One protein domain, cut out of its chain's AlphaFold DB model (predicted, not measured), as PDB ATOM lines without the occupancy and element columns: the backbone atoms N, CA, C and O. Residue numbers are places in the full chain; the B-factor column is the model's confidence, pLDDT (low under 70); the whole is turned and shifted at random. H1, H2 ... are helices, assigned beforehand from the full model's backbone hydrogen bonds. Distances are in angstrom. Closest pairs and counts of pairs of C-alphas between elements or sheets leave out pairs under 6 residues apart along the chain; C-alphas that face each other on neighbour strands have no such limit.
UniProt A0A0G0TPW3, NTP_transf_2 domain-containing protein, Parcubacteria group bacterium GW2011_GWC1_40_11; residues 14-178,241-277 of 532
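AT A GLANCE: This is residues 14 to 178 and 241 to 277 of the 532 residues of the protein "NTP_transf_2 domain-containing protein" of Parcubacteria group bacterium GW2011_GWC1_40_11 (UniProt A0A0G0TPW3). A long helical hairpin, H3 and H4, makes the long axis; H1 packs on residues 47 to 58 of H3, and H9 packs on H1 near both hairpin helices, a loose four-helix bundle. H10 packs on the last part of H1 at one end, H8 crosses H4, and the short H5, H6 and H7 cluster by H4 and H9. The printed part has 202 residues, with ten named helices, H1 to H10 in order, and no named strand: all helix. It is only just compact, close to loose, with a radius of gyration of the C-alphas of 19.8 A, and only just elongated, spanning 61 by 40 by 30 A.

IN THESE COORDINATES: Find C-alpha 45 at (35.367, 45.709, -61.361); from there H3, residues 45 to 76, runs 46.3 A to C-alpha 76 at (27.353, 8.206, -35.440). H4, residues 88 to 117, runs back over 43.2 A. H1, residues 15 to 32, is 25.0 A long, and H2 is residues 35 to 40. Next look for H5 at residues 134 to 140, H6 at 142 to 148, H7 at 151 to 155 and H8 at 165 to 178, the last 20.5 A long. H9, residues 241 to 256, measures 22.0 A; H10, residues 262 to 277, measures 22.4 A and ends at C-alpha 277, (40.177, 29.123, -78.527).

HOW THE PARTS SIT: Start at the hairpin: H3 and H4 touch, opposite ways at a shallow tilt of 20 degrees, with the C-alphas of Tyr 56 and Ile 113 closest at 5.9 A. H1 touches H3, closest at the C-alphas of Ala 23 and Ser 54, 5.0 A. H1 touches H9 with residues 15 to 22 alone, the same way at a steep tilt of 40 degrees; the closest C-alphas, Phe 16 and Ser 249, are 5.2 A apart. H9 is near H3 and H4. H1 touches H10 with residues 25 to 32 alone, at a shallow tilt of 34 degrees, only just short of steep; C-alphas 32 and 272 are closest, 5.9 A. H2 touches no helix but is near H10. H8 touches H4 at a steep tilt of 66 degrees, with C-alphas 100 and 173 closest at 5.3 A. H5 touches H7, and H6 only just touches H9, with 3 pairs of C-alphas within 8 A. In each of the ten helices every O i to N i+4 pair is within hydrogen-bond range.

THE WHOLE: The C-alphas farthest apart, of Glu 36 and Gly 85, are 61.7 A apart. Residues 179 to 240 are not printed, and C-alphas 178 and 241 are 23.9 A apart across that cut. The links H3 to H4 and H4 to H5 are long. Confidence is under 70 at residue 120, residues 123 to 131 and residues 175 to 178.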
ATOM      1  N   ASN A  14      17.590  21.362 -57.424       94.06
ATOM      2  CA  ASN A  14      16.895  22.310 -56.547       94.06
ATOM      3  C   ASN A  14      17.207  23.774 -56.931       94.06
ATOM      4  O   ASN A  14      18.007  24.034 -57.838       94.06
ATOM      5  N   ASN A  15      16.565  24.740 -56.271       96.19
ATOM      6  CA  ASN A  15      16.757  26.165 -56.535       96.19
ATOM      7  C   ASN A  15      18.136  26.659 -56.100       96.19
ATOM      8  O   ASN A  15      18.692  27.540 -56.757       96.19
ATOM      9  N   PHE A  16      18.739  26.066 -55.069       96.44
ATOM     10  CA  PHE A  16      20.114  26.399 -54.696       96.44
ATOM     11  C   PHE A  16      21.135  26.061 -55.799       96.44
ATOM     12  O   PHE A  16      22.025  26.860 -56.094       96.44
ATOM     13  N   GLU A  17      20.982  24.925 -56.484       95.19
ATOM     14  CA  GLU A  17      21.800  24.588 -57.655       95.19
ATOM     15  C   GLU A  17      21.577  25.571 -58.809       95.19
ATOM     16  O   GLU A  17      22.547  25.975 -59.456       95.19
ATOM     17  N   LYS A  18      20.332  26.022 -59.029       95.56
ATOM     18  CA  LYS A  18      20.036  27.081 -60.007       95.56
ATOM     19  C   LYS A  18      20.749  28.386 -59.652       95.56
ATOM     20  O   LYS A  18      21.363  28.984 -60.530       95.56
ATOM     21  N   LEU A  19      20.721  28.812 -58.385       95.56
ATOM     22  CA  LEU A  19      21.429  30.012 -57.923       95.56
ATOM     23  C   LEU A  19      22.938  29.885 -58.160       95.56
ATOM     24  O   LEU A  19      23.559  30.792 -58.712       95.56
ATOM     25  N   LYS A  20      23.520  28.742 -57.785       95.25
ATOM     26  CA  LYS A  20      24.949  28.454 -57.954       95.25
ATOM     27  C   LYS A  20      25.379  28.514 -59.413       95.25
ATOM     28  O   LYS A  20      26.327  29.225 -59.745       95.25
ATOM     29  N   SER A  21      24.684  27.791 -60.284       94.56
ATOM     30  CA  SER A  21      24.998  27.776 -61.710       94.56
ATOM     31  C   SER A  21      24.710  29.116 -62.373       94.56
ATOM     32  O   SER A  21      25.543  29.600 -63.129       94.56
ATOM     33  N   GLY A  22      23.590  29.757 -62.045       94.94
ATOM     34  CA  GLY A  22      23.216  31.059 -62.586       94.94
ATOM     35  C   GLY A  22      24.208  32.170 -62.227       94.94
ATOM     36  O   GLY A  22      24.580  32.961 -63.092       94.94
ATOM     37  N   ALA A  23      24.699  32.206 -60.982       94.31
ATOM     38  CA  ALA A  23      25.722  33.163 -60.555       94.31
ATOM     39  C   ALA A  23      27.051  32.957 -61.304       94.31
ATOM     40  O   ALA A  23      27.649  33.925 -61.778       94.31
ATOM     41  N   LEU A  24      27.476  31.700 -61.468       95.19
ATOM     42  CA  LEU A  24      28.670  31.346 -62.237       95.19
ATOM     43  C   LEU A  24      28.520  31.703 -63.722       95.19
ATOM     44  O   LEU A  24      29.407  32.300 -64.326       95.19
ATOM     45  N   PHE A  25      27.394  31.353 -64.339       95.62
ATOM     46  CA  PHE A  25      27.165  31.637 -65.752       95.62
ATOM     47  C   PHE A  25      27.073  33.133 -66.029       95.62
ATOM     48  O   PHE A  25      27.578  33.576 -67.054       95.62
ATOM     49  N   ARG A  26      26.546  33.928 -65.094       93.94
ATOM     50  CA  ARG A  26      26.574  35.388 -65.197       93.94
ATOM     51  C   ARG A  26      28.003  35.943 -65.195       93.94
ATOM     52  O   ARG A  26      28.295  36.840 -65.984       93.94
ATOM     53  N   SER A  27      28.908  35.410 -64.365       94.50
ATOM     54  CA  SER A  27      30.318  35.833 -64.398       94.50
ATOM     55  C   SER A  27      31.003  35.409 -65.699       94.50
ATOM     56  O   SER A  27      31.667  36.228 -66.320       94.50
ATOM     57  N   ILE A  28      30.774  34.180 -66.172       95.50
ATOM     58  CA  ILE A  28      31.317  33.695 -67.455       95.50
ATOM     59  C   ILE A  28      30.771  34.519 -68.633       95.50
ATOM     60  O   ILE A  28      31.499  34.865 -69.557       95.50
ATOM     61  N   GLN A  29      29.489  34.876 -68.615       95.12
ATOM     62  CA  GLN A  29      28.889  35.736 -69.632       95.12
ATOM     63  C   GLN A  29      29.532  37.127 -69.642       95.12
ATOM     64  O   GLN A  29      29.736  37.688 -70.718       95.12
ATOM     65  N   LYS A  30      29.892  37.661 -68.466       94.62
ATOM     66  CA  LYS A  30      30.662  38.902 -68.372       94.62
ATOM     67  C   LYS A  30      32.072  38.732 -68.939       94.62
ATOM     68  O   LYS A  30      32.452  39.569 -69.745       94.62
ATOM     69  N   GLU A  31      32.787  37.652 -68.604       93.81
ATOM     70  CA  GLU A  31      34.110  37.329 -69.179       93.81
ATOM     71  C   GLU A  31      34.068  37.288 -70.711       93.81
ATOM     72  O   GLU A  31      34.872  37.941 -71.373       93.81
ATOM     73  N   ASN A  32      33.075  36.592 -71.271       93.19
ATOM     74  CA  ASN A  32      32.823  36.518 -72.711       93.19
ATOM     75  C   ASN A  32      32.590  37.885 -73.369       93.19
ATOM     76  O   ASN A  32      32.805  38.034 -74.572       93.19
ATOM     77  N   GLY A  33      32.097  38.861 -72.605       92.31
ATOM     78  CA  GLY A  33      31.843  40.221 -73.065       92.31
ATOM     79  C   GLY A  33      33.068  41.138 -73.039       92.31
ATOM     80  O   GLY A  33      32.976  42.236 -73.577       92.31
ATOM     81  N   GLU A  34      34.184  40.715 -72.436       92.31
ATOM     82  CA  GLU A  34      35.420  41.508 -72.324       92.31
ATOM     83  C   GLU A  34      36.701  40.703 -72.635       92.31
ATOM     84  O   GLU A  34      37.661  40.699 -71.852       92.31
ATOM     85  N   PRO A  35      36.760  39.996 -73.781       89.62
ATOM     86  CA  PRO A  35      37.874  39.110 -74.114       89.62
ATOM     87  C   PRO A  35      39.238  39.817 -74.112       89.62
ATOM     88  O   PRO A  35      40.248  39.200 -73.771       89.62
ATOM     89  N   GLU A  36      39.292  41.102 -74.460       88.56
ATOM     90  CA  GLU A  36      40.485  41.945 -74.426       88.56
ATOM     91  C   GLU A  36      41.092  42.064 -73.020       88.56
ATOM     92  O   GLU A  36      42.308  41.917 -72.868       88.56
ATOM     93  N   ASN A  37      40.257  42.220 -71.987       88.25
ATOM     94  CA  ASN A  37      40.696  42.274 -70.593       88.25
ATOM     95  C   ASN A  37      41.245  40.906 -70.163       88.25
ATOM     96  O   ASN A  37      42.331  40.810 -69.586       88.25
ATOM     97  N   ILE A  38      40.558  39.822 -70.538       88.88
ATOM     98  CA  ILE A  38      40.963  38.447 -70.208       88.88
ATOM     99  C   ILE A  38      42.271  38.041 -70.909       88.88
ATOM    100  O   ILE A  38      43.114  37.339 -70.328       88.88
ATOM    101  N   ALA A  39      42.487  38.488 -72.149       85.12
ATOM    102  CA  ALA A  39      43.740  38.276 -72.873       85.12
ATOM    103  C   ALA A  39      44.926  38.963 -72.177       85.12
ATOM    104  O   ALA A  39      46.038  38.428 -72.183       85.12
ATOM    105  N   LEU A  40      44.669  40.101 -71.529       85.62
ATOM    106  CA  LEU A  40      45.628  40.858 -70.727       85.62
ATOM    107  C   LEU A  40      45.795  40.335 -69.294       85.62
ATOM    108  O   LEU A  40      46.701  40.774 -68.591       85.62
ATOM    109  N   GLY A  41      44.954  39.393 -68.859       83.50
ATOM    110  CA  GLY A  41      44.927  38.927 -67.471       83.50
ATOM    111  C   GLY A  41      44.336  39.952 -66.497       83.50
ATOM    112  O   GLY A  41      44.590  39.864 -65.299       83.50
ATOM    113  N   GLN A  42      43.572  40.922 -67.001       84.88
ATOM    114  CA  GLN A  42      42.849  41.898 -66.197       84.88
ATOM    115  C   GLN A  42      41.430  41.412 -65.904       84.88
ATOM    116  O   GLN A  42      40.806  40.731 -66.714       84.88
ATOM    117  N   ILE A  43      40.918  41.804 -64.742       85.56
ATOM    118  CA  ILE A  43      39.554  41.518 -64.302       85.56
ATOM    119  C   ILE A  43      38.873  42.865 -64.080       85.56
ATOM    120  O   ILE A  43      39.358  43.681 -63.292       85.56
ATOM    121  N   SER A  44      37.766  43.120 -64.780       88.56
ATOM    122  CA  SER A  44      36.999  44.348 -64.568       88.56
ATOM    123  C   SER A  44      36.370  44.373 -63.173       88.56
ATOM    124  O   SER A  44      36.135  43.334 -62.555       88.56
ATOM    125  N   LYS A  45      36.048  45.569 -62.662       87.25
ATOM    126  CA  LYS A  45      35.367  45.709 -61.361       87.25
ATOM    127  C   LYS A  45      34.053  44.928 -61.321       87.25
ATOM    128  O   LYS A  45      33.746  44.291 -60.318       87.25
ATOM    129  N   GLU A  46      33.299  44.969 -62.417       89.94
ATOM    130  CA  GLU A  46      32.044  44.234 -62.555       89.94
ATOM    131  C   GLU A  46      32.275  42.724 -62.542       89.94
ATOM    132  O   GLU A  46      31.600  42.011 -61.803       89.94
ATOM    133  N   LEU A  47      33.257  42.227 -63.299       91.50
ATOM    134  CA  LEU A  47      33.573  40.805 -63.301       91.50
ATOM    135  C   LEU A  47      34.044  40.324 -61.925       91.50
ATOM    136  O   LEU A  47      33.549  39.310 -61.442       91.50
ATOM    137  N   ALA A  48      34.927  41.070 -61.259       89.38
ATOM    138  CA  ALA A  48      35.372  40.753 -59.903       89.38
ATOM    139  C   ALA A  48      34.190  40.690 -58.921       89.38
ATOM    140  O   ALA A  48      34.116  39.800 -58.073       89.38
ATOM    141  N   PHE A  49      33.237  41.615 -59.056       88.94
ATOM    142  CA  PHE A  49      32.019  41.643 -58.256       88.94
ATOM    143  C   PHE A  49      31.127  40.414 -58.506       88.94
ATOM    144  O   PHE A  49      30.704  39.765 -57.549       88.94
ATOM    145  N   LEU A  50      30.903  40.031 -59.768       91.75
ATOM    146  CA  LEU A  50      30.131  38.832 -60.131       91.75
ATOM    147  C   LEU A  50      30.824  37.534 -59.687       91.75
ATOM    148  O   LEU A  50      30.182  36.642 -59.131       91.75
ATOM    149  N   GLN A  51      32.144  37.438 -59.863       91.88
ATOM    150  CA  GLN A  51      32.944  36.311 -59.380       91.88
ATOM    151  C   GLN A  51      32.854  36.186 -57.854       91.88
ATOM    152  O   GLN A  51      32.730  35.074 -57.338       91.88
ATOM    153  N   ARG A  52      32.829  37.308 -57.118       90.19
ATOM    154  CA  ARG A  52      32.653  37.297 -55.659       90.19
ATOM    155  C   ARG A  52      31.266  36.809 -55.236       90.19
ATOM    156  O   ARG A  52      31.169  36.056 -54.269       90.19
ATOM    157  N   GLN A  53      30.210  37.180 -55.960       90.88
ATOM    158  CA  GLN A  53      28.871  36.622 -55.729       90.88
ATOM    159  C   GLN A  53      28.876  35.098 -55.924       90.88
ATOM    160  O   GLN A  53      28.461  34.365 -55.028       90.88
ATOM    161  N   SER A  54      29.429  34.613 -57.043       93.69
ATOM    162  CA  SER A  54      29.575  33.174 -57.319       93.69
ATOM    163  C   SER A  54      30.421  32.451 -56.258       93.69
ATOM    164  O   SER A  54      30.116  31.316 -55.870       93.69
ATOM    165  N   GLN A  55      31.468  33.104 -55.744       93.00
ATOM    166  CA  GLN A  55      32.294  32.576 -54.660       93.00
ATOM    167  C   GLN A  55      31.471  32.364 -53.387       93.00
ATOM    168  O   GLN A  55      31.525  31.274 -52.821       93.00
ATOM    169  N   TYR A  56      30.676  33.347 -52.952       93.00
ATOM    170  CA  TYR A  56      29.858  33.184 -51.747       93.00
ATOM    171  C   TYR A  56      28.795  32.092 -51.898       93.00
ATOM    172  O   TYR A  56      28.609  31.325 -50.956       93.00
ATOM    173  N   VAL A  57      28.173  31.928 -53.075       94.88
ATOM    174  CA  VAL A  57      27.275  30.776 -53.305       94.88
ATOM    175  C   VAL A  57      28.027  29.450 -53.141       94.88
ATOM    176  O   VAL A  57      27.525  28.502 -52.537       94.88
ATOM    177  N   THR A  58      29.260  29.375 -53.644       95.56
ATOM    178  CA  THR A  58      30.099  28.174 -53.515       95.56
ATOM    179  C   THR A  58      30.517  27.919 -52.063       95.56
ATOM    180  O   THR A  58      30.564  26.769 -51.625       95.56
ATOM    181  N   GLU A  59      30.778  28.972 -51.286       95.31
ATOM    182  CA  GLU A  59      31.066  28.863 -49.853       95.31
ATOM    183  C   GLU A  59      29.840  28.390 -49.056       95.31
ATOM    184  O   GLU A  59      29.999  27.557 -48.167       95.31
ATOM    185  N   ILE A  60      28.625  28.826 -49.413       96.75
ATOM    186  CA  ILE A  60      27.370  28.301 -48.846       96.75
ATOM    187  C   ILE A  60      27.250  26.793 -49.114       96.75
ATOM    188  O   ILE A  60      26.993  26.032 -48.185       96.75
ATOM    189  N   ASP A  61      27.512  26.332 -50.345       97.12
ATOM    190  CA  ASP A  61      27.485  24.897 -50.694       97.12
ATOM    191  C   ASP A  61      28.490  24.092 -49.854       97.12
ATOM    192  O   ASP A  61      28.173  23.018 -49.338       97.12
ATOM    193  N   ARG A  62      29.702  24.634 -49.661       97.44
ATOM    194  CA  ARG A  62      30.718  24.023 -48.794       97.44
ATOM    195  C   ARG A  62      30.219  23.899 -47.353       97.44
ATOM    196  O   ARG A  62      30.236  22.798 -46.809       97.44
ATOM    197  N   VAL A  63      29.751  24.995 -46.749       97.56
ATOM    198  CA  VAL A  63      29.271  24.994 -45.354       97.56
ATOM    199  C   VAL A  63      28.058  24.072 -45.196       97.56
ATOM    200  O   VAL A  63      27.953  23.360 -44.201       97.56
ATOM    201  N   LEU A  64      27.166  24.002 -46.190       97.38
ATOM    202  CA  LEU A  64      26.015  23.102 -46.159       97.38
ATOM    203  C   LEU A  64      26.434  21.622 -46.156       97.38
ATOM    204  O   LEU A  64      25.880  20.816 -45.405       97.38
ATOM    205  N   LYS A  65      27.444  21.255 -46.953       97.69
ATOM    206  CA  LYS A  65      28.032  19.905 -46.941       97.69
ATOM    207  C   LYS A  65      28.672  19.576 -45.593       97.69
ATOM    208  O   LYS A  65      28.480  18.472 -45.088       97.69
ATOM    209  N   GLU A  66      29.378  20.529 -44.991       97.44
ATOM    210  CA  GLU A  66      29.987  20.374 -43.663       97.44
ATOM    211  C   GLU A  66      28.930  20.237 -42.553       97.44
ATOM    212  O   GLU A  66      29.082  19.402 -41.659       97.44
ATOM    213  N   LEU A  67      27.820  20.981 -42.633       97.38
ATOM    214  CA  LEU A  67      26.677  20.837 -41.724       97.38
ATOM    215  C   LEU A  67      26.058  19.437 -41.826       97.38
ATOM    216  O   LEU A  67      25.886  18.772 -40.805       97.38
ATOM    217  N   ARG A  68      25.780  18.960 -43.048       97.75
ATOM    218  CA  ARG A  68      25.252  17.605 -43.301       97.75
ATOM    219  C   ARG A  68      26.182  16.517 -42.766       97.75
ATOM    220  O   ARG A  68      25.724  15.586 -42.106       97.75
ATOM    221  N   LEU A  69      27.487  16.656 -43.008       96.75
ATOM    222  CA  LEU A  69      28.496  15.746 -42.467       96.75
ATOM    223  C   LEU A  69      28.478  15.758 -40.936       96.75
ATOM    224  O   LEU A  69      28.465  14.699 -40.318       96.75
ATOM    225  N   THR A  70      28.417  16.937 -40.321       94.62
ATOM    226  CA  THR A  70      28.407  17.073 -38.860       94.62
ATOM    227  C   THR A  70      27.163  16.438 -38.236       94.62
ATOM    228  O   THR A  70      27.284  15.735 -37.237       94.62
ATOM    229  N   VAL A  71      25.981  16.589 -38.846       95.31
ATOM    230  CA  VAL A  71      24.759  15.877 -38.415       95.31
ATOM    231  C   VAL A  71      24.938  14.359 -38.518       95.31
ATOM    232  O   VAL A  71      24.590  13.631 -37.587       95.31
ATOM    233  N   SER A  72      25.551  13.867 -39.600       94.06
ATOM    234  CA  SER A  72      25.877  12.441 -39.736       94.06
ATOM    235  C   SER A  72      26.860  11.954 -38.663       94.06
ATOM    236  O   SER A  72      26.717  10.834 -38.174       94.06
ATOM    237  N   LEU A  73      27.841  12.775 -38.275       91.88
ATOM    238  CA  LEU A  73      28.791  12.452 -37.205       91.88
ATOM    239  C   LEU A  73      28.103  12.409 -35.834       91.88
ATOM    240  O   LEU A  73      28.312  11.455 -35.090       91.88
ATOM    241  N   ILE A  74      27.212  13.364 -35.540       90.50
ATOM    242  CA  ILE A  74      26.387  13.372 -34.316       90.50
ATOM    243  C   ILE A  74      25.536  12.101 -34.226       90.50
ATOM    244  O   ILE A  74      25.475  11.465 -33.172       90.50
ATOM    245  N   LYS A  75      24.925  11.684 -35.341       91.00
ATOM    246  CA  LYS A  75      24.194  10.413 -35.430       91.00
ATOM    247  C   LYS A  75      25.102   9.210 -35.139       91.00
ATOM    248  O   LYS A  75      24.684   8.275 -34.456       91.00
ATOM    249  N   GLY A  76      26.342   9.248 -35.629       87.88
ATOM    250  CA  GLY A  76      27.353   8.206 -35.440       87.88
ATOM    251  C   GLY A  76      27.932   8.106 -34.023       87.88
ATOM    252  O   GLY A  76      28.407   7.034 -33.650       87.88
ATOM    253  N   CYS A  77      27.843   9.153 -33.192       86.31
ATOM    254  CA  CYS A  77      28.419   9.158 -31.837       86.31
ATOM    255  C   CYS A  77      27.908   8.035 -30.924       86.31
ATOM    256  O   CYS A  77      28.578   7.682 -29.956       86.31
ATOM    257  N   ARG A  78      26.731   7.471 -31.217       78.75
ATOM    258  CA  ARG A  78      26.140   6.366 -30.449       78.75
ATOM    259  C   ARG A  78      26.903   5.051 -30.591       78.75
ATOM    260  O   ARG A  78      26.875   4.236 -29.678       78.75
ATOM    261  N   ILE A  79      27.524   4.836 -31.746       79.81
ATOM    262  CA  ILE A  79      28.036   3.525 -32.167       79.81
ATOM    263  C   ILE A  79      29.538   3.529 -32.440       79.81
ATOM    264  O   ILE A  79      30.094   2.483 -32.750       79.81
ATOM    265  N   VAL A  80      30.193   4.689 -32.352       81.25
ATOM    266  CA  VAL A  80      31.622   4.800 -32.637       81.25
ATOM    267  C   VAL A  80      32.461   4.331 -31.446       81.25
ATOM    268  O   VAL A  80      32.119   4.584 -30.280       81.25
ATOM    269  N   ASP A  81      33.574   3.673 -31.758       77.19
ATOM    270  CA  ASP A  81      34.642   3.411 -30.803       77.19
ATOM    271  C   ASP A  81      35.370   4.722 -30.511       77.19
ATOM    272  O   ASP A  81      35.794   5.437 -31.423       77.19
ATOM    273  N   VAL A  82      35.466   5.069 -29.229       77.81
ATOM    274  CA  VAL A  82      36.064   6.330 -28.787       77.81
ATOM    275  C   VAL A  82      37.480   6.058 -28.272       77.81
ATOM    276  O   VAL A  82      37.670   5.058 -27.575       77.81
ATOM    277  N   PRO A  83      38.476   6.905 -28.602       77.44
ATOM    278  CA  PRO A  83      39.829   6.773 -28.074       77.44
ATOM    279  C   PRO A  83      39.871   6.741 -26.544       77.44
ATOM    280  O   PRO A  83      39.034   7.345 -25.869       77.44
ATOM    281  N   GLU A  84      40.889   6.076 -26.000       72.81
ATOM    282  CA  GLU A  84      41.116   6.003 -24.558       72.81
ATOM    283  C   GLU A  84      41.243   7.413 -23.954       72.81
ATOM    284  O   GLU A  84      41.979   8.261 -24.459       72.81
ATOM    285  N   GLY A  85      40.482   7.681 -22.890       71.25
ATOM    286  CA  GLY A  85      40.457   8.982 -22.216       71.25
ATOM    287  C   GLY A  85      39.476  10.015 -22.786       71.25
ATOM    288  O   GLY A  85      39.404  11.111 -22.237       71.25
ATOM    289  N   VAL A  86      38.703   9.689 -23.829       75.81
ATOM    290  CA  VAL A  86      37.623  10.550 -24.341       75.81
ATOM    291  C   VAL A  86      36.274   9.875 -24.120       75.81
ATOM    292  O   VAL A  86      36.073   8.711 -24.465       75.81
ATOM    293  N   SER A  87      35.317  10.607 -23.556       79.50
ATOM    294  CA  SER A  87      33.946  10.118 -23.396       79.50
ATOM    295  C   SER A  87      33.107  10.368 -24.659       79.50
ATOM    296  O   SER A  87      33.302  11.345 -25.391       79.50
ATOM    297  N   ARG A  88      32.109   9.512 -24.928       80.75
ATOM    298  CA  ARG A  88      31.159   9.720 -26.047       80.75
ATOM    299  C   ARG A  88      30.405  11.045 -25.919       80.75
ATOM    300  O   ARG A  88      30.033  11.652 -26.920       80.75
ATOM    301  N   GLN A  89      30.184  11.492 -24.690       81.62
ATOM    302  CA  GLN A  89      29.500  12.725 -24.342       81.62
ATOM    303  C   GLN A  89      30.360  13.949 -24.690       81.62
ATOM    304  O   GLN A  89      29.838  14.934 -25.210       81.62
ATOM    305  N   GLU A  90      31.677  13.881 -24.478       79.25
ATOM    306  CA  GLU A  90      32.620  14.910 -24.936       79.25
ATOM    307  C   GLU A  90      32.716  14.956 -26.462       79.25
ATOM    308  O   GLU A  90      32.734  16.042 -27.043       79.25
ATOM    309  N   LEU A  91      32.700  13.798 -27.125       83.88
ATOM    310  CA  LEU A  91      32.669  13.728 -28.586       83.88
ATOM    311  C   LEU A  91      31.375  14.340 -29.159       83.88
ATOM    312  O   LEU A  91      31.421  15.125 -30.108       83.88
ATOM    313  N   LEU A  92      30.223  14.043 -28.547       86.25
ATOM    314  CA  LEU A  92      28.941  14.666 -28.887       86.25
ATOM    315  C   LEU A  92      28.996  16.189 -28.694       86.25
ATOM    316  O   LEU A  92      28.602  16.938 -29.588       86.25
ATOM    317  N   ALA A  93      29.522  16.647 -27.556       82.81
ATOM    318  CA  ALA A  93      29.692  18.064 -27.251       82.81
ATOM    319  C   ALA A  93      30.573  18.778 -28.287       82.81
ATOM    320  O   ALA A  93      30.244  19.886 -28.717       82.81
ATOM    321  N   TYR A  94      31.665  18.137 -28.711       85.94
ATOM    322  CA  TYR A  94      32.565  18.652 -29.738       85.94
ATOM    323  C   TYR A  94      31.838  18.856 -31.072       85.94
ATOM    324  O   TYR A  94      31.861  19.960 -31.624       85.94
ATOM    325  N   TYR A  95      31.130  17.838 -31.572       89.12
ATOM    326  CA  TYR A  95      30.405  17.970 -32.838       89.12
ATOM    327  C   TYR A  95      29.225  18.939 -32.752       89.12
ATOM    328  O   TYR A  95      28.962  19.649 -33.719       89.12
ATOM    329  N   GLN A  96      28.554  19.046 -31.602       88.25
ATOM    330  CA  GLN A  96      27.555  20.092 -31.379       88.25
ATOM    331  C   GLN A  96      28.177  21.492 -31.436       88.25
ATOM    332  O   GLN A  96      27.631  22.370 -32.102       88.25
ATOM    333  N   GLY A  97      29.328  21.712 -30.793       86.06
ATOM    334  CA  GLY A  97      30.059  22.980 -30.877       86.06
ATOM    335  C   GLY A  97      30.477  23.323 -32.311       86.06
ATOM    336  O   GLY A  97      30.299  24.460 -32.761       86.06
ATOM    337  N   ASN A  98      30.950  22.325 -33.065       88.75
ATOM    338  CA  ASN A  98      31.288  22.489 -34.477       88.75
ATOM    339  C   ASN A  98      30.050  22.835 -35.323       88.75
ATOM    340  O   ASN A  98      30.069  23.804 -36.077       88.75
ATOM    341  N   PHE A  99      28.935  22.122 -35.133       93.31
ATOM    342  CA  PHE A  99      27.666  22.408 -35.808       93.31
ATOM    343  C   PHE A  99      27.228  23.859 -35.580       93.31
ATOM    344  O   PHE A  99      26.946  24.582 -36.530       93.31
ATOM    345  N   LEU A 100      27.245  24.326 -34.329       92.06
ATOM    346  CA  LEU A 100      26.897  25.706 -33.982       92.06
ATOM    347  C   LEU A 100      27.816  26.738 -34.654       92.06
ATOM    348  O   LEU A 100      27.359  27.811 -35.054       92.06
ATOM    349  N   THR A 101      29.100  26.414 -34.801       90.31
ATOM    350  CA  THR A 101      30.078  27.258 -35.502       90.31
ATOM    351  C   THR A 101      29.763  27.338 -36.993       90.31
ATOM    352  O   THR A 101      29.745  28.430 -37.558       90.31
ATOM    353  N   LEU A 102      29.427  26.208 -37.615       94.25
ATOM    354  CA  LEU A 102      29.024  26.143 -39.018       94.25
ATOM    355  C   LEU A 102      27.709  26.888 -39.282       94.25
ATOM    356  O   LEU A 102      27.600  27.572 -40.296       94.25
ATOM    357  N   VAL A 103      26.739  26.853 -38.360       94.88
ATOM    358  CA  VAL A 103      25.511  27.672 -38.463       94.88
ATOM    359  C   VAL A 103      25.849  29.167 -38.488       94.88
ATOM    360  O   VAL A 103      25.267  29.922 -39.267       94.88
ATOM    361  N   HIS A 104      26.815  29.611 -37.678       92.06
ATOM    362  CA  HIS A 104      27.274  31.000 -37.717       92.06
ATOM    363  C   HIS A 104      27.978  31.342 -39.032       92.06
ATOM    364  O   HIS A 104      27.700  32.385 -39.612       92.06
ATOM    365  N   GLN A 105      28.852  30.464 -39.530       92.50
ATOM    366  CA  GLN A 105      29.492  30.672 -40.830       92.50
ATOM    367  C   GLN A 105      28.454  30.749 -41.955       92.50
ATOM    368  O   GLN A 105      28.545  31.630 -42.805       92.50
ATOM    369  N   MET A 106      27.439  29.880 -41.934       95.31
ATOM    370  CA  MET A 106      26.338  29.893 -42.898       95.31
ATOM    371  C   MET A 106      25.613  31.242 -42.898       95.31
ATOM    372  O   MET A 106      25.436  31.844 -43.956       95.31
ATOM    373  N   LYS A 107      25.273  31.745 -41.703       93.88
ATOM    374  CA  LYS A 107      24.699  33.082 -41.511       93.88
ATOM    375  C   LYS A 107      25.566  34.140 -42.194       93.88
ATOM    376  O   LYS A 107      25.069  34.889 -43.024       93.88
ATOM    377  N   ASP A 108      26.862  34.179 -41.890       91.12
ATOM    378  CA  ASP A 108      27.764  35.198 -42.439       91.12
ATOM    379  C   ASP A 108      27.814  35.140 -43.980       91.12
ATOM    380  O   ASP A 108      27.749  36.181 -44.633       91.12
ATOM    381  N   LYS A 109      27.844  33.939 -44.579       93.12
ATOM    382  CA  LYS A 109      27.859  33.773 -46.045       93.12
ATOM    383  C   LYS A 109      26.548  34.173 -46.716       93.12
ATOM    384  O   LYS A 109      26.591  34.828 -47.757       93.12
ATOM    385  N   ILE A 110      25.403  33.857 -46.110       93.50
ATOM    386  CA  ILE A 110      24.083  34.292 -46.595       93.50
ATOM    387  C   ILE A 110      23.964  35.820 -46.551       93.50
ATOM    388  O   ILE A 110      23.544  36.443 -47.525       93.50
ATOM    389  N   LEU A 111      24.392  36.454 -45.458       91.50
ATOM    390  CA  LEU A 111      24.340  37.913 -45.353       91.50
ATOM    391  C   LEU A 111      25.296  38.581 -46.342       91.50
ATOM    392  O   LEU A 111      24.941  39.594 -46.938       91.50
ATOM    393  N   GLN A 112      26.477  38.002 -46.569       90.12
ATOM    394  CA  GLN A 112      27.438  38.495 -47.555       90.12
ATOM    395  C   GLN A 112      26.884  38.451 -48.983       90.12
ATOM    396  O   GLN A 112      26.988  39.447 -49.703       90.12
ATOM    397  N   ILE A 113      26.269  37.339 -49.399       90.25
ATOM    398  CA  ILE A 113      25.689  37.257 -50.742       90.25
ATOM    399  C   ILE A 113      24.497  38.203 -50.901       90.25
ATOM    400  O   ILE A 113      24.440  38.932 -51.888       90.25
ATOM    401  N   VAL A 114      23.595  38.259 -49.918       90.38
ATOM    402  CA  VAL A 114      22.427  39.151 -49.949       90.38
ATOM    403  C   VAL A 114      22.876  40.605 -49.982       90.38
ATOM    404  O   VAL A 114      22.361  41.386 -50.778       90.38
ATOM    405  N   HIS A 115      23.881  40.966 -49.183       88.62
ATOM    406  CA  HIS A 115      24.467  42.299 -49.193       88.62
ATOM    407  C   HIS A 115      24.990  42.682 -50.574       88.62
ATOM    408  O   HIS A 115      24.609  43.739 -51.070       88.62
ATOM    409  N   LEU A 116      25.808  41.826 -51.199       86.00
ATOM    410  CA  LEU A 116      26.368  42.111 -52.520       86.00
ATOM    411  C   LEU A 116      25.291  42.175 -53.599       86.00
ATOM    412  O   LEU A 116      25.317  43.061 -54.439       86.00
ATOM    413  N   ILE A 117      24.350  41.240 -53.597       81.69
ATOM    414  CA  ILE A 117      23.315  41.165 -54.625       81.69
ATOM    415  C   ILE A 117      22.355  42.369 -54.563       81.69
ATOM    416  O   ILE A 117      21.819  42.787 -55.586       81.69
ATOM    417  N   THR A 118      22.183  42.966 -53.383       82.69
ATOM    418  CA  THR A 118      21.343  44.154 -53.155       82.69
ATOM    419  C   THR A 118      22.120  45.473 -53.197       82.69
ATOM    420  O   THR A 118      21.641  46.490 -52.699       82.69
ATOM    421  N   GLU A 119      23.359  45.489 -53.691       82.19
ATOM    422  CA  GLU A 119      24.052  46.747 -53.985       82.19
ATOM    423  C   GLU A 119      23.478  47.399 -55.249       82.19
ATOM    424  O   GLU A 119      23.355  46.756 -56.290       82.19
ATOM    425  N   GLU A 120      23.151  48.691 -55.161       68.56
ATOM    426  CA  GLU A 120      22.637  49.481 -56.293       68.56
ATOM    427  C   GLU A 120      23.743  49.839 -57.301       68.56
ATOM    428  O   GLU A 120      23.462  50.093 -58.473       68.56
ATOM    429  N   ALA A 121      25.006  49.840 -56.864       75.31
ATOM    430  CA  ALA A 121      26.166  50.144 -57.693       75.31
ATOM    431  C   ALA A 121      27.344  49.213 -57.377       75.31
ATOM    432  O   ALA A 121      27.512  48.743 -56.254       75.31
ATOM    433  N   ILE A 122      28.202  48.981 -58.373       76.25
ATOM    434  CA  ILE A 122      29.427  48.194 -58.193       76.25
ATOM    435  C   ILE A 122      30.387  49.002 -57.304       76.25
ATOM    436  O   ILE A 122      30.802  50.095 -57.706       76.25
ATOM    437  N   PRO A 123      30.765  48.500 -56.116       67.81
ATOM    438  CA  PRO A 123      31.601  49.256 -55.194       67.81
ATOM    439  C   PRO A 123      33.004  49.483 -55.777       67.81
ATOM    440  O   PRO A 123      33.579  48.606 -56.423       67.81
ATOM    441  N   GLU A 124      33.594  50.660 -55.526       58.59
ATOM    442  CA  GLU A 124      34.910  51.028 -56.084       58.59
ATOM    443  C   GLU A 124      36.041  50.085 -55.665       58.59
ATOM    444  O   GLU A 124      36.997  49.892 -56.422       58.59
ATOM    445  N   LYS A 125      35.911  49.500 -54.472       58.06
ATOM    446  CA  LYS A 125      36.683  48.361 -53.990       58.06
ATOM    447  C   LYS A 125      35.669  47.330 -53.500       58.06
ATOM    448  O   LYS A 125      34.873  47.695 -52.634       58.06
ATOM    449  N   PRO A 126      35.685  46.078 -53.987       52.50
ATOM    450  CA  PRO A 126      34.949  45.012 -53.327       52.50
ATOM    451  C   PRO A 126      35.526  44.909 -51.914       52.50
ATOM    452  O   PRO A 126      36.665  44.485 -51.726       52.50
ATOM    453  N   SER A 127      34.811  45.456 -50.932       50.69
ATOM    454  CA  SER A 127      35.309  45.568 -49.572       50.69
ATOM    455  C   SER A 127      35.550  44.163 -49.033       50.69
ATOM    456  O   SER A 127      34.668  43.304 -49.031       50.69
ATOM    457  N   VAL A 128      36.788  43.928 -48.606       50.50
ATOM    458  CA  VAL A 128      37.160  42.744 -47.841       50.50
ATOM    459  C   VAL A 128      36.312  42.743 -46.570       50.50
ATOM    460  O   VAL A 128      36.314  43.732 -45.840       50.50
ATOM    461  N   GLU A 129      35.555  41.661 -46.379       53.00
ATOM    462  CA  GLU A 129      35.071  41.140 -45.094       53.00
ATOM    463  C   GLU A 129      34.748  42.192 -44.020       53.00
ATOM    464  O   GLU A 129      35.290  42.160 -42.919       53.00
ATOM    465  N   LYS A 130      33.839  43.132 -44.297       57.94
ATOM    466  CA  LYS A 130      33.122  43.749 -43.176       57.94
ATOM    467  C   LYS A 130      32.070  42.752 -42.717       57.94
ATOM    468  O   LYS A 130      31.317  42.245 -43.550       57.94
ATOM    469  N   ASP A 131      32.033  42.478 -41.416       68.75
ATOM    470  CA  ASP A 131      30.931  41.748 -40.799       68.75
ATOM    471  C   ASP A 131      29.626  42.450 -41.175       68.75
ATOM    472  O   ASP A 131      29.363  43.587 -40.776       68.75
ATOM    473  N   VAL A 132      28.836  41.796 -42.024       81.06
ATOM    474  CA  VAL A 132      27.546  42.323 -42.446       81.06
ATOM    475  C   VAL A 132      26.561  42.043 -41.319       81.06
ATOM    476  O   VAL A 132      26.202  40.892 -41.071       81.06
ATOM    477  N   SER A 133      26.121  43.091 -40.625       85.06
ATOM    478  CA  SER A 133      25.102  42.947 -39.589       85.06
ATOM    479  C   SER A 133      23.717  42.721 -40.200       85.06
ATOM    480  O   SER A 133      23.323  43.383 -41.163       85.06
ATOM    481  N   ILE A 134      22.942  41.823 -39.584       87.50
ATOM    482  CA  ILE A 134      21.527  41.591 -39.918       87.50
ATOM    483  C   ILE A 134      20.724  42.876 -39.727       87.50
ATOM    484  O   ILE A 134      19.938  43.240 -40.599       87.50
ATOM    485  N   SER A 135      20.955  43.589 -38.620       85.88
ATOM    486  CA  SER A 135      20.254  44.841 -38.328       85.88
ATOM    487  C   SER A 135      20.558  45.909 -39.375       85.88
ATOM    488  O   SER A 135      19.645  46.584 -39.843       85.88
ATOM    489  N   ASP A 136      21.818  46.012 -39.810       85.12
ATOM    490  CA  ASP A 136      22.216  46.937 -40.870       85.12
ATOM    491  C   ASP A 136      21.541  46.596 -42.199       85.12
ATOM    492  O   ASP A 136      21.053  47.500 -42.875       85.12
ATOM    493  N   LEU A 137      21.482  45.315 -42.577       86.06
ATOM    494  CA  LEU A 137      20.793  44.882 -43.795       86.06
ATOM    495  C   LEU A 137      19.295  45.191 -43.740       86.06
ATOM    496  O   LEU A 137      18.765  45.798 -44.669       86.06
ATOM    497  N   LEU A 138      18.628  44.820 -42.645       87.88
ATOM    498  CA  LEU A 138      17.190  45.028 -42.473       87.88
ATOM    499  C   LEU A 138      16.810  46.508 -42.373       87.88
ATOM    500  O   LEU A 138      15.703  46.857 -42.762       87.88
ATOM    501  N   GLN A 139      17.698  47.380 -41.884       87.06
ATOM    502  CA  GLN A 139      17.450  48.825 -41.821       87.06
ATOM    503  C   GLN A 139      17.811  49.536 -43.127       87.06
ATOM    504  O   GLN A 139      17.000  50.280 -43.673       87.06
ATOM    505  N   LYS A 140      19.027  49.323 -43.645       86.25
ATOM    506  CA  LYS A 140      19.557  50.085 -44.788       86.25
ATOM    507  C   LYS A 140      19.042  49.575 -46.126       86.25
ATOM    508  O   LYS A 140      18.929  50.358 -47.061       86.25
ATOM    509  N   LYS A 141      18.729  48.279 -46.227       88.00
ATOM    510  CA  LYS A 141      18.313  47.627 -47.480       88.00
ATOM    511  C   LYS A 141      16.886  47.084 -47.435       88.00
ATOM    512  O   LYS A 141      16.513  46.291 -48.294       88.00
ATOM    513  N   GLN A 142      16.064  47.535 -46.483       88.75
ATOM    514  CA  GLN A 142      14.706  47.018 -46.277       88.75
ATOM    515  C   GLN A 142      13.869  46.989 -47.558       88.75
ATOM    516  O   GLN A 142      13.236  45.985 -47.871       88.75
ATOM    517  N   LYS A 143      13.883  48.095 -48.312       88.94
ATOM    518  CA  LYS A 143      13.125  48.228 -49.557       88.94
ATOM    519  C   LYS A 143      13.535  47.160 -50.577       88.94
ATOM    520  O   LYS A 143      12.670  46.442 -51.064       88.94
ATOM    521  N   ALA A 144      14.837  47.000 -50.816       88.19
ATOM    522  CA  ALA A 144      15.360  45.991 -51.736       88.19
ATOM    523  C   ALA A 144      15.012  44.562 -51.283       88.19
ATOM    524  O   ALA A 144      14.603  43.738 -52.095       88.19
ATOM    525  N   LEU A 145      15.104  44.265 -49.980       92.00
ATOM    526  CA  LEU A 145      14.749  42.944 -49.447       92.00
ATOM    527  C   LEU A 145      13.253  42.628 -49.612       92.00
ATOM    528  O   LEU A 145      12.908  41.480 -49.890       92.00
ATOM    529  N   ARG A 146      12.372  43.630 -49.480       92.25
ATOM    530  CA  ARG A 146      10.926  43.494 -49.738       92.25
ATOM    531  C   ARG A 146      10.610  43.277 -51.205       92.25
ATOM    532  O   ARG A 146       9.769  42.446 -51.517       92.25
ATOM    533  N   GLU A 147      11.277  44.016 -52.086       91.56
ATOM    534  CA  GLU A 147      11.097  43.893 -53.536       91.56
ATOM    535  C   GLU A 147      11.530  42.514 -54.047       91.56
ATOM    536  O   GLU A 147      10.863  41.945 -54.907       91.56
ATOM    537  N   ILE A 148      12.599  41.948 -53.478       91.75
ATOM    538  CA  ILE A 148      13.053  40.582 -53.779       91.75
ATOM    539  C   ILE A 148      12.163  39.530 -53.091       91.75
ATOM    540  O   ILE A 148      12.056  38.407 -53.576       91.75
ATOM    541  N   GLY A 149      11.509  39.882 -51.980       93.06
ATOM    542  CA  GLY A 149      10.638  38.983 -51.217       93.06
ATOM    543  C   GLY A 149      11.365  38.120 -50.180       93.06
ATOM    544  O   GLY A 149      10.856  37.069 -49.819       93.06
ATOM    545  N   ILE A 150      12.535  38.553 -49.694       94.56
ATOM    546  CA  ILE A 150      13.402  37.769 -48.786       94.56
ATOM    547  C   ILE A 150      13.527  38.352 -47.372       94.56
ATOM    548  O   ILE A 150      14.291  37.834 -46.564       94.56
ATOM    549  N   GLU A 151      12.812  39.436 -47.039       93.50
ATOM    550  CA  GLU A 151      12.924  40.085 -45.716       93.50
ATOM    551  C   GLU A 151      12.694  39.093 -44.562       93.50
ATOM    552  O   GLU A 151      13.503  39.033 -43.635       93.50
ATOM    553  N   GLU A 152      11.641  38.277 -44.636       92.00
ATOM    554  CA  GLU A 152      11.307  37.305 -43.587       92.00
ATOM    555  C   GLU A 152      12.327  36.166 -43.491       92.00
ATOM    556  O   GLU A 152      12.685  35.747 -42.389       92.00
ATOM    557  N   ASP A 153      12.872  35.712 -44.620       93.69
ATOM    558  CA  ASP A 153      13.937  34.710 -44.634       93.69
ATOM    559  C   ASP A 153      15.210  35.230 -43.958       93.69
ATOM    560  O   ASP A 153      15.853  34.487 -43.214       93.69
ATOM    561  N   ILE A 154      15.551  36.513 -44.130       93.75
ATOM    562  CA  ILE A 154      16.671  37.147 -43.418       93.75
ATOM    563  C   ILE A 154      16.374  37.283 -41.919       93.75
ATOM    564  O   ILE A 154      17.261  37.034 -41.097       93.75
ATOM    565  N   ARG A 155      15.131  37.596 -41.529       92.56
ATOM    566  CA  ARG A 155      14.723  37.676 -40.111       92.56
ATOM    567  C   ARG A 155      14.835  36.348 -39.366       92.56
ATOM    568  O   ARG A 155      14.989  36.355 -38.144       92.56
ATOM    569  N   GLN A 156      14.810  35.201 -40.049       92.44
ATOM    570  CA  GLN A 156      15.043  33.905 -39.395       92.44
ATOM    571  C   GLN A 156      16.454  33.786 -38.800       92.44
ATOM    572  O   GLN A 156      16.654  33.021 -37.853       92.44
ATOM    573  N   TRP A 157      17.419  34.548 -39.315       92.88
ATOM    574  CA  TRP A 157      18.803  34.561 -38.842       92.88
ATOM    575  C   TRP A 157      19.040  35.536 -37.678       92.88
ATOM    576  O   TRP A 157      20.115  35.522 -37.072       92.88
ATOM    577  N   GLU A 158      18.061  36.382 -37.342       89.31
ATOM    578  CA  GLU A 158      18.154  37.347 -36.248       89.31
ATOM    579  C   GLU A 158      18.167  36.629 -34.894       89.31
ATOM    580  O   GLU A 158      17.248  35.884 -34.559       89.31
ATOM    581  N   GLN A 159      19.208  36.853 -34.084       84.94
ATOM    582  CA  GLN A 159      19.377  36.142 -32.809       84.94
ATOM    583  C   GLN A 159      18.247  36.399 -31.813       84.94
ATOM    584  O   GLN A 159      18.076  35.601 -30.901       84.94
ATOM    585  N   GLU A 160      17.482  37.475 -31.957       82.81
ATOM    586  CA  GLU A 160      16.359  37.805 -31.076       82.81
ATOM    587  C   GLU A 160      15.059  37.103 -31.492       82.81
ATOM    588  O   GLU A 160      14.119  37.043 -30.704       82.81
ATOM    589  N   ASN A 161      15.017  36.483 -32.677       82.88
ATOM    590  CA  ASN A 161      13.823  35.829 -33.191       82.88
ATOM    591  C   ASN A 161      13.449  34.601 -32.325       82.88
ATOM    592  O   ASN A 161      14.232  33.642 -32.226       82.88
ATOM    593  N   PRO A 162      12.282  34.601 -31.651       71.50
ATOM    594  CA  PRO A 162      11.925  33.552 -30.700       71.50
ATOM    595  C   PRO A 162      11.401  32.278 -31.375       71.50
ATOM    596  O   PRO A 162      11.496  31.209 -30.776       71.50
ATOM    597  N   THR A 163      10.881  32.367 -32.603       77.00
ATOM    598  CA  THR A 163      10.244  31.247 -33.317       77.00
ATOM    599  C   THR A 163      11.194  30.525 -34.274       77.00
ATOM    600  O   THR A 163      10.901  29.410 -34.700       77.00
ATOM    601  N   SER A 164      12.353  31.113 -34.584       85.75
ATOM    602  CA  SER A 164      13.337  30.520 -35.492       85.75
ATOM    603  C   SER A 164      14.256  29.505 -34.798       85.75
ATOM    604  O   SER A 164      15.035  29.840 -33.898       85.75
ATOM    605  N   GLY A 165      14.247  28.261 -35.288       83.31
ATOM    606  CA  GLY A 165      15.207  27.226 -34.883       83.31
ATOM    607  C   GLY A 165      16.665  27.587 -35.205       83.31
ATOM    608  O   GLY A 165      17.577  27.164 -34.492       83.31
ATOM    609  N   ILE A 166      16.887  28.426 -36.223       90.31
ATOM    610  CA  ILE A 166      18.206  28.948 -36.606       90.31
ATOM    611  C   ILE A 166      18.689  29.971 -35.569       90.31
ATOM    612  O   ILE A 166      19.811  29.874 -35.065       90.31
ATOM    613  N   ALA A 167      17.818  30.901 -35.168       88.31
ATOM    614  CA  ALA A 167      18.118  31.903 -34.146       88.31
ATOM    615  C   ALA A 167      18.456  31.261 -32.792       88.31
ATOM    616  O   ALA A 167      19.401  31.677 -32.118       88.31
ATOM    617  N   VAL A 168      17.744  30.191 -32.414       86.44
ATOM    618  CA  VAL A 168      18.054  29.400 -31.210       86.44
ATOM    619  C   VAL A 168      19.479  28.836 -31.266       86.44
ATOM    620  O   VAL A 168      20.206  28.923 -30.274       86.44
ATOM    621  N   ALA A 169      19.895  28.270 -32.403       86.50
ATOM    622  CA  ALA A 169      21.247  27.742 -32.579       86.50
ATOM    623  C   ALA A 169      22.306  28.857 -32.498       86.50
ATOM    624  O   ALA A 169      23.291  28.723 -31.771       86.50
ATOM    625  N   LEU A 170      22.071  30.002 -33.140       87.25
ATOM    626  CA  LEU A 170      22.975  31.154 -33.065       87.25
ATOM    627  C   LEU A 170      23.123  31.692 -31.635       87.25
ATOM    628  O   LEU A 170      24.248  31.914 -31.183       87.25
ATOM    629  N   ARG A 171      22.022  31.821 -30.878       85.88
ATOM    630  CA  ARG A 171      22.075  32.196 -29.453       85.88
ATOM    631  C   ARG A 171      22.928  31.210 -28.660       85.88
ATOM    632  O   ARG A 171      23.785  31.634 -27.882       85.88
ATOM    633  N   LYS A 172      22.737  29.902 -28.865       81.19
ATOM    634  CA  LYS A 172      23.541  28.861 -28.203       81.19
ATOM    635  C   LYS A 172      25.023  28.969 -28.551       81.19
ATOM    636  O   LYS A 172      25.842  28.830 -27.650       81.19
ATOM    637  N   ARG A 173      25.373  29.271 -29.806       80.25
ATOM    638  CA  ARG A 173      26.764  29.509 -30.229       80.25
ATOM    639  C   ARG A 173      27.394  30.668 -29.463       80.25
ATOM    640  O   ARG A 173      28.495  30.513 -28.944       80.25
ATOM    641  N   THR A 174      26.700  31.804 -29.363       70.88
ATOM    642  CA  THR A 174      27.170  32.973 -28.597       70.88
ATOM    643  C   THR A 174      27.429  32.591 -27.137       70.88
ATOM    644  O   THR A 174      28.485  32.894 -26.587       70.88
ATOM    645  N   HIS A 175      26.522  31.826 -26.524       62.00
ATOM    646  CA  HIS A 175      26.709  31.333 -25.157       62.00
ATOM    647  C   HIS A 175      27.869  30.330 -25.034       62.00
ATOM    648  O   HIS A 175      28.596  30.384 -24.048       62.00
ATOM    649  N   HIS A 176      28.076  29.458 -26.027       60.03
ATOM    650  CA  HIS A 176      29.154  28.462 -26.054       60.03
ATOM    651  C   HIS A 176      30.549  29.086 -26.243       60.03
ATOM    652  O   HIS A 176      31.521  28.584 -25.693       60.03
ATOM    653  N   HIS A 177      30.661  30.195 -26.983       58.06
ATOM    654  CA  HIS A 177      31.922  30.933 -27.148       58.06
ATOM    655  C   HIS A 177      32.290  31.799 -25.933       58.06
ATOM    656  O   HIS A 177      33.472  32.026 -25.688       58.06
ATOM    657  N   HIS A 178      31.301  32.304 -25.186       46.31
ATOM    658  CA  HIS A 178      31.528  33.216 -24.056       46.31
ATOM    659  C   HIS A 178      31.474  32.546 -22.674       46.31
ATOM    660  O   HIS A 178      31.892  33.157 -21.691       46.31
ATOM    661  N   ILE A 241      17.589  25.540 -42.065       97.12
ATOM    662  CA  ILE A 241      18.622  26.181 -42.897       97.12
ATOM    663  C   ILE A 241      18.445  25.811 -44.372       97.12
ATOM    664  O   ILE A 241      18.497  26.688 -45.225       97.12
ATOM    665  N   GLU A 242      18.220  24.534 -44.681       97.00
ATOM    666  CA  GLU A 242      18.008  24.063 -46.054       97.00
ATOM    667  C   GLU A 242      16.760  24.680 -46.685       97.00
ATOM    668  O   GLU A 242      16.834  25.175 -47.808       97.00
ATOM    669  N   GLY A 243      15.642  24.718 -45.954       96.88
ATOM    670  CA  GLY A 243      14.416  25.371 -46.413       96.88
ATOM    671  C   GLY A 243      14.610  26.869 -46.652       96.88
ATOM    672  O   GLY A 243      14.196  27.387 -47.685       96.88
ATOM    673  N   ASN A 244      15.312  27.555 -45.745       96.62
ATOM    674  CA  ASN A 244      15.632  28.972 -45.895       96.62
ATOM    675  C   ASN A 244      16.528  29.237 -47.119       96.62
ATOM    676  O   ASN A 244      16.234  30.131 -47.908       96.62
ATOM    677  N   ILE A 245      17.581  28.436 -47.327       97.12
ATOM    678  CA  ILE A 245      18.450  28.543 -48.510       97.12
ATOM    679  C   ILE A 245      17.650  28.312 -49.791       97.12
ATOM    680  O   ILE A 245      17.859  29.031 -50.767       97.12
ATOM    681  N   GLU A 246      16.744  27.337 -49.808       97.19
ATOM    682  CA  GLU A 246      15.938  27.026 -50.989       97.19
ATOM    683  C   GLU A 246      15.012  28.190 -51.369       97.19
ATOM    684  O   GLU A 246      14.965  28.579 -52.538       97.19
ATOM    685  N   HIS A 247      14.342  28.794 -50.383       96.25
ATOM    686  CA  HIS A 247      13.480  29.962 -50.585       96.25
ATOM    687  C   HIS A 247      14.275  31.193 -51.037       96.25
ATOM    688  O   HIS A 247      13.935  31.815 -52.044       96.25
ATOM    689  N   LEU A 248      15.385  31.501 -50.352       95.88
ATOM    690  CA  LEU A 248      16.287  32.587 -50.745       95.88
ATOM    691  C   LEU A 248      16.789  32.393 -52.178       95.88
ATOM    692  O   LEU A 248      16.850  33.344 -52.954       95.88
ATOM    693  N   SER A 249      17.143  31.162 -52.540       96.50
ATOM    694  CA  SER A 249      17.657  30.852 -53.870       96.50
ATOM    695  C   SER A 249      16.611  31.066 -54.954       96.50
ATOM    696  O   SER A 249      16.935  31.654 -55.981       96.50
ATOM    697  N   ASP A 250      15.366  30.646 -54.725       96.06
ATOM    698  CA  ASP A 250      14.266  30.850 -55.672       96.06
ATOM    699  C   ASP A 250      13.994  32.337 -55.929       96.06
ATOM    700  O   ASP A 250      13.929  32.785 -57.080       96.06
ATOM    701  N   ALA A 251      13.931  33.123 -54.849       95.19
ATOM    702  CA  ALA A 251      13.716  34.563 -54.915       95.19
ATOM    703  C   ALA A 251      14.858  35.276 -55.655       95.19
ATOM    704  O   ALA A 251      14.615  36.074 -56.563       95.19
ATOM    705  N   LEU A 252      16.115  34.951 -55.330       93.62
ATOM    706  CA  LEU A 252      17.287  35.549 -55.976       93.62
ATOM    707  C   LEU A 252      17.382  35.165 -57.461       93.62
ATOM    708  O   LEU A 252      17.626  36.024 -58.308       93.62
ATOM    709  N   VAL A 253      17.167  33.894 -57.801       93.75
ATOM    710  CA  VAL A 253      17.182  33.420 -59.195       93.75
ATOM    711  C   VAL A 253      16.136  34.156 -60.029       93.75
ATOM    712  O   VAL A 253      16.452  34.642 -61.119       93.75
ATOM    713  N   SER A 254      14.916  34.268 -59.503       92.00
ATOM    714  CA  SER A 254      13.785  34.884 -60.194       92.00
ATOM    715  C   SER A 254      13.966  36.392 -60.358       92.00
ATOM    716  O   SER A 254      13.792  36.920 -61.458       92.00
ATOM    717  N   TYR A 255      14.368  37.087 -59.292       91.00
ATOM    718  CA  TYR A 255      14.514  38.540 -59.304       91.00
ATOM    719  C   TYR A 255      15.647  39.003 -60.229       91.00
ATOM    720  O   TYR A 255      15.467  39.919 -61.032       91.00
ATOM    721  N   PHE A 256      16.805  38.335 -60.170       88.56
ATOM    722  CA  PHE A 256      17.972  38.694 -60.986       88.56
ATOM    723  C   PHE A 256      17.976  38.059 -62.375       88.56
ATOM    724  O   PHE A 256      18.905  38.319 -63.140       88.56
ATOM    725  N   LYS A 257      16.952  37.258 -62.705       91.06
ATOM    726  CA  LYS A 257      16.806  36.564 -63.992       91.06
ATOM    727  C   LYS A 257      18.089  35.835 -64.374       91.06
ATOM    728  O   LYS A 257      18.654  36.055 -65.443       91.06
ATOM    729  N   LEU A 258      18.596  35.030 -63.443       92.38
ATOM    730  CA  LEU A 258      19.866  34.349 -63.652       92.38
ATOM    731  C   LEU A 258      19.773  33.375 -64.840       92.38
ATOM    732  O   LEU A 258      18.724  32.750 -65.022       92.38
ATOM    733  N   PRO A 259      20.859  33.204 -65.617       91.81
ATOM    734  CA  PRO A 259      20.884  32.315 -66.772       91.81
ATOM    735  C   PRO A 259      20.872  30.850 -66.324       91.81
ATOM    736  O   PRO A 259      21.907  30.213 -66.130       91.81
ATOM    737  N   ILE A 260      19.670  30.327 -66.100       92.06
ATOM    738  CA  ILE A 260      19.430  28.978 -65.577       92.06
ATOM    739  C   ILE A 260      18.751  28.073 -66.604       92.06
ATOM    740  O   ILE A 260      18.466  26.921 -66.303       92.06
ATOM    741  N   SER A 261      18.460  28.548 -67.815       91.75
ATOM    742  CA  SER A 261      17.971  27.651 -68.861       91.75
ATOM    743  C   SER A 261      19.127  26.814 -69.421       91.75
ATOM    744  O   SER A 261      20.274  27.255 -69.496       91.75
ATOM    745  N   GLN A 262      18.832  25.575 -69.811       89.06
ATOM    746  CA  GLN A 262      19.836  24.664 -70.371       89.06
ATOM    747  C   GLN A 262      20.375  25.172 -71.719       89.06
ATOM    748  O   GLN A 262      21.533  24.940 -72.057       89.06
ATOM    749  N   GLU A 263      19.539  25.872 -72.485       90.44
ATOM    750  CA  GLU A 263      19.894  26.466 -73.776       90.44
ATOM    751  C   GLU A 263      20.853  27.646 -73.602       90.44
ATOM    752  O   GLU A 263      21.926  27.657 -74.202       90.44
ATOM    753  N   GLU A 264      20.524  28.579 -72.709       92.00
ATOM    754  CA  GLU A 264      21.361  29.744 -72.414       92.00
ATOM    755  C   GLU A 264      22.706  29.337 -71.802       92.00
ATOM    756  O   GLU A 264      23.756  29.830 -72.211       92.00
ATOM    757  N   ALA A 265      22.710  28.358 -70.891       90.56
ATOM    758  CA  ALA A 265      23.944  27.821 -70.325       90.56
ATOM    759  C   ALA A 265      24.860  27.214 -71.406       90.56
ATOM    760  O   ALA A 265      26.072  27.450 -71.403       90.56
ATOM    761  N   ARG A 266      24.299  26.471 -72.374       90.88
ATOM    762  CA  ARG A 266      25.068  25.945 -73.517       90.88
ATOM    763  C   ARG A 266      25.629  27.063 -74.385       90.88
ATOM    764  O   ARG A 266      26.778  26.964 -74.813       90.88
ATOM    765  N   GLU A 267      24.853  28.111 -74.639       93.50
ATOM    766  CA  GLU A 267      25.310  29.264 -75.415       93.50
ATOM    767  C   GLU A 267      26.491  29.965 -74.728       93.50
ATOM    768  O   GLU A 267      27.516  30.215 -75.365       93.50
ATOM    769  N   ILE A 268      26.390  30.214 -73.418       94.44
ATOM    770  CA  ILE A 268      27.450  30.840 -72.615       94.44
ATOM    771  C   ILE A 268      28.731  29.995 -72.640       94.44
ATOM    772  O   ILE A 268      29.820  30.530 -72.858       94.44
ATOM    773  N   ILE A 269      28.624  28.673 -72.464       92.69
ATOM    774  CA  ILE A 269      29.788  27.772 -72.488       92.69
ATOM    775  C   ILE A 269      30.399  27.679 -73.892       92.69
ATOM    776  O   ILE A 269      31.623  27.632 -74.028       92.69
ATOM    777  N   THR A 270      29.571  27.677 -74.938       92.88
ATOM    778  CA  THR A 270      30.050  27.678 -76.329       92.88
ATOM    779  C   THR A 270      30.848  28.949 -76.602       92.88
ATOM    780  O   THR A 270      32.003  28.861 -77.010       92.88
ATOM    781  N   LYS A 271      30.303  30.118 -76.240       93.62
ATOM    782  CA  LYS A 271      31.005  31.407 -76.340       93.62
ATOM    783  C   LYS A 271      32.319  31.422 -75.553       93.62
ATOM    784  O   LYS A 271      33.327  31.873 -76.087       93.62
ATOM    785  N   GLN A 272      32.333  30.856 -74.343       94.00
ATOM    786  CA  GLN A 272      33.558  30.742 -73.540       94.00
ATOM    787  C   GLN A 272      34.599  29.865 -74.229       94.00
ATOM    788  O   GLN A 272      35.784  30.192 -74.247       94.00
ATOM    789  N   THR A 273      34.167  28.755 -74.823       92.62
ATOM    790  CA  THR A 273      35.054  27.852 -75.561       92.62
ATOM    791  C   THR A 273      35.645  28.550 -76.786       92.62
ATOM    792  O   THR A 273      36.859  28.490 -76.987       92.62
ATOM    793  N   ASP A 274      34.817  29.266 -77.548       91.12
ATOM    794  CA  ASP A 274      35.235  30.026 -78.728       91.12
ATOM    795  C   ASP A 274      36.212  31.152 -78.359       91.12
ATOM    796  O   ASP A 274      37.256  31.305 -78.997       91.12
ATOM    797  N   MET A 275      35.930  31.893 -77.284       92.69
ATOM    798  CA  MET A 275      36.820  32.926 -76.752       92.69
ATOM    799  C   MET A 275      38.168  32.337 -76.311       92.69
ATOM    800  O   MET A 275      39.231  32.825 -76.690       92.69
ATOM    801  N   LEU A 276      38.164  31.255 -75.529       90.88
ATOM    802  CA  LEU A 276      39.406  30.619 -75.081       90.88
ATOM    803  C   LEU A 276      40.212  30.042 -76.253       90.88
ATOM    804  O   LEU A 276      41.446  30.038 -76.213       90.88
ATOM    805  N   ALA A 277      39.536  29.558 -77.296       90.56
ATOM    806  CA  ALA A 277      40.177  29.123 -78.527       90.56
ATOM    807  C   ALA A 277      40.793  30.301 -79.296       90.56
ATOM    808  O   ALA A 277      41.902  30.155 -79.812       90.56
TER     809      ALA A 277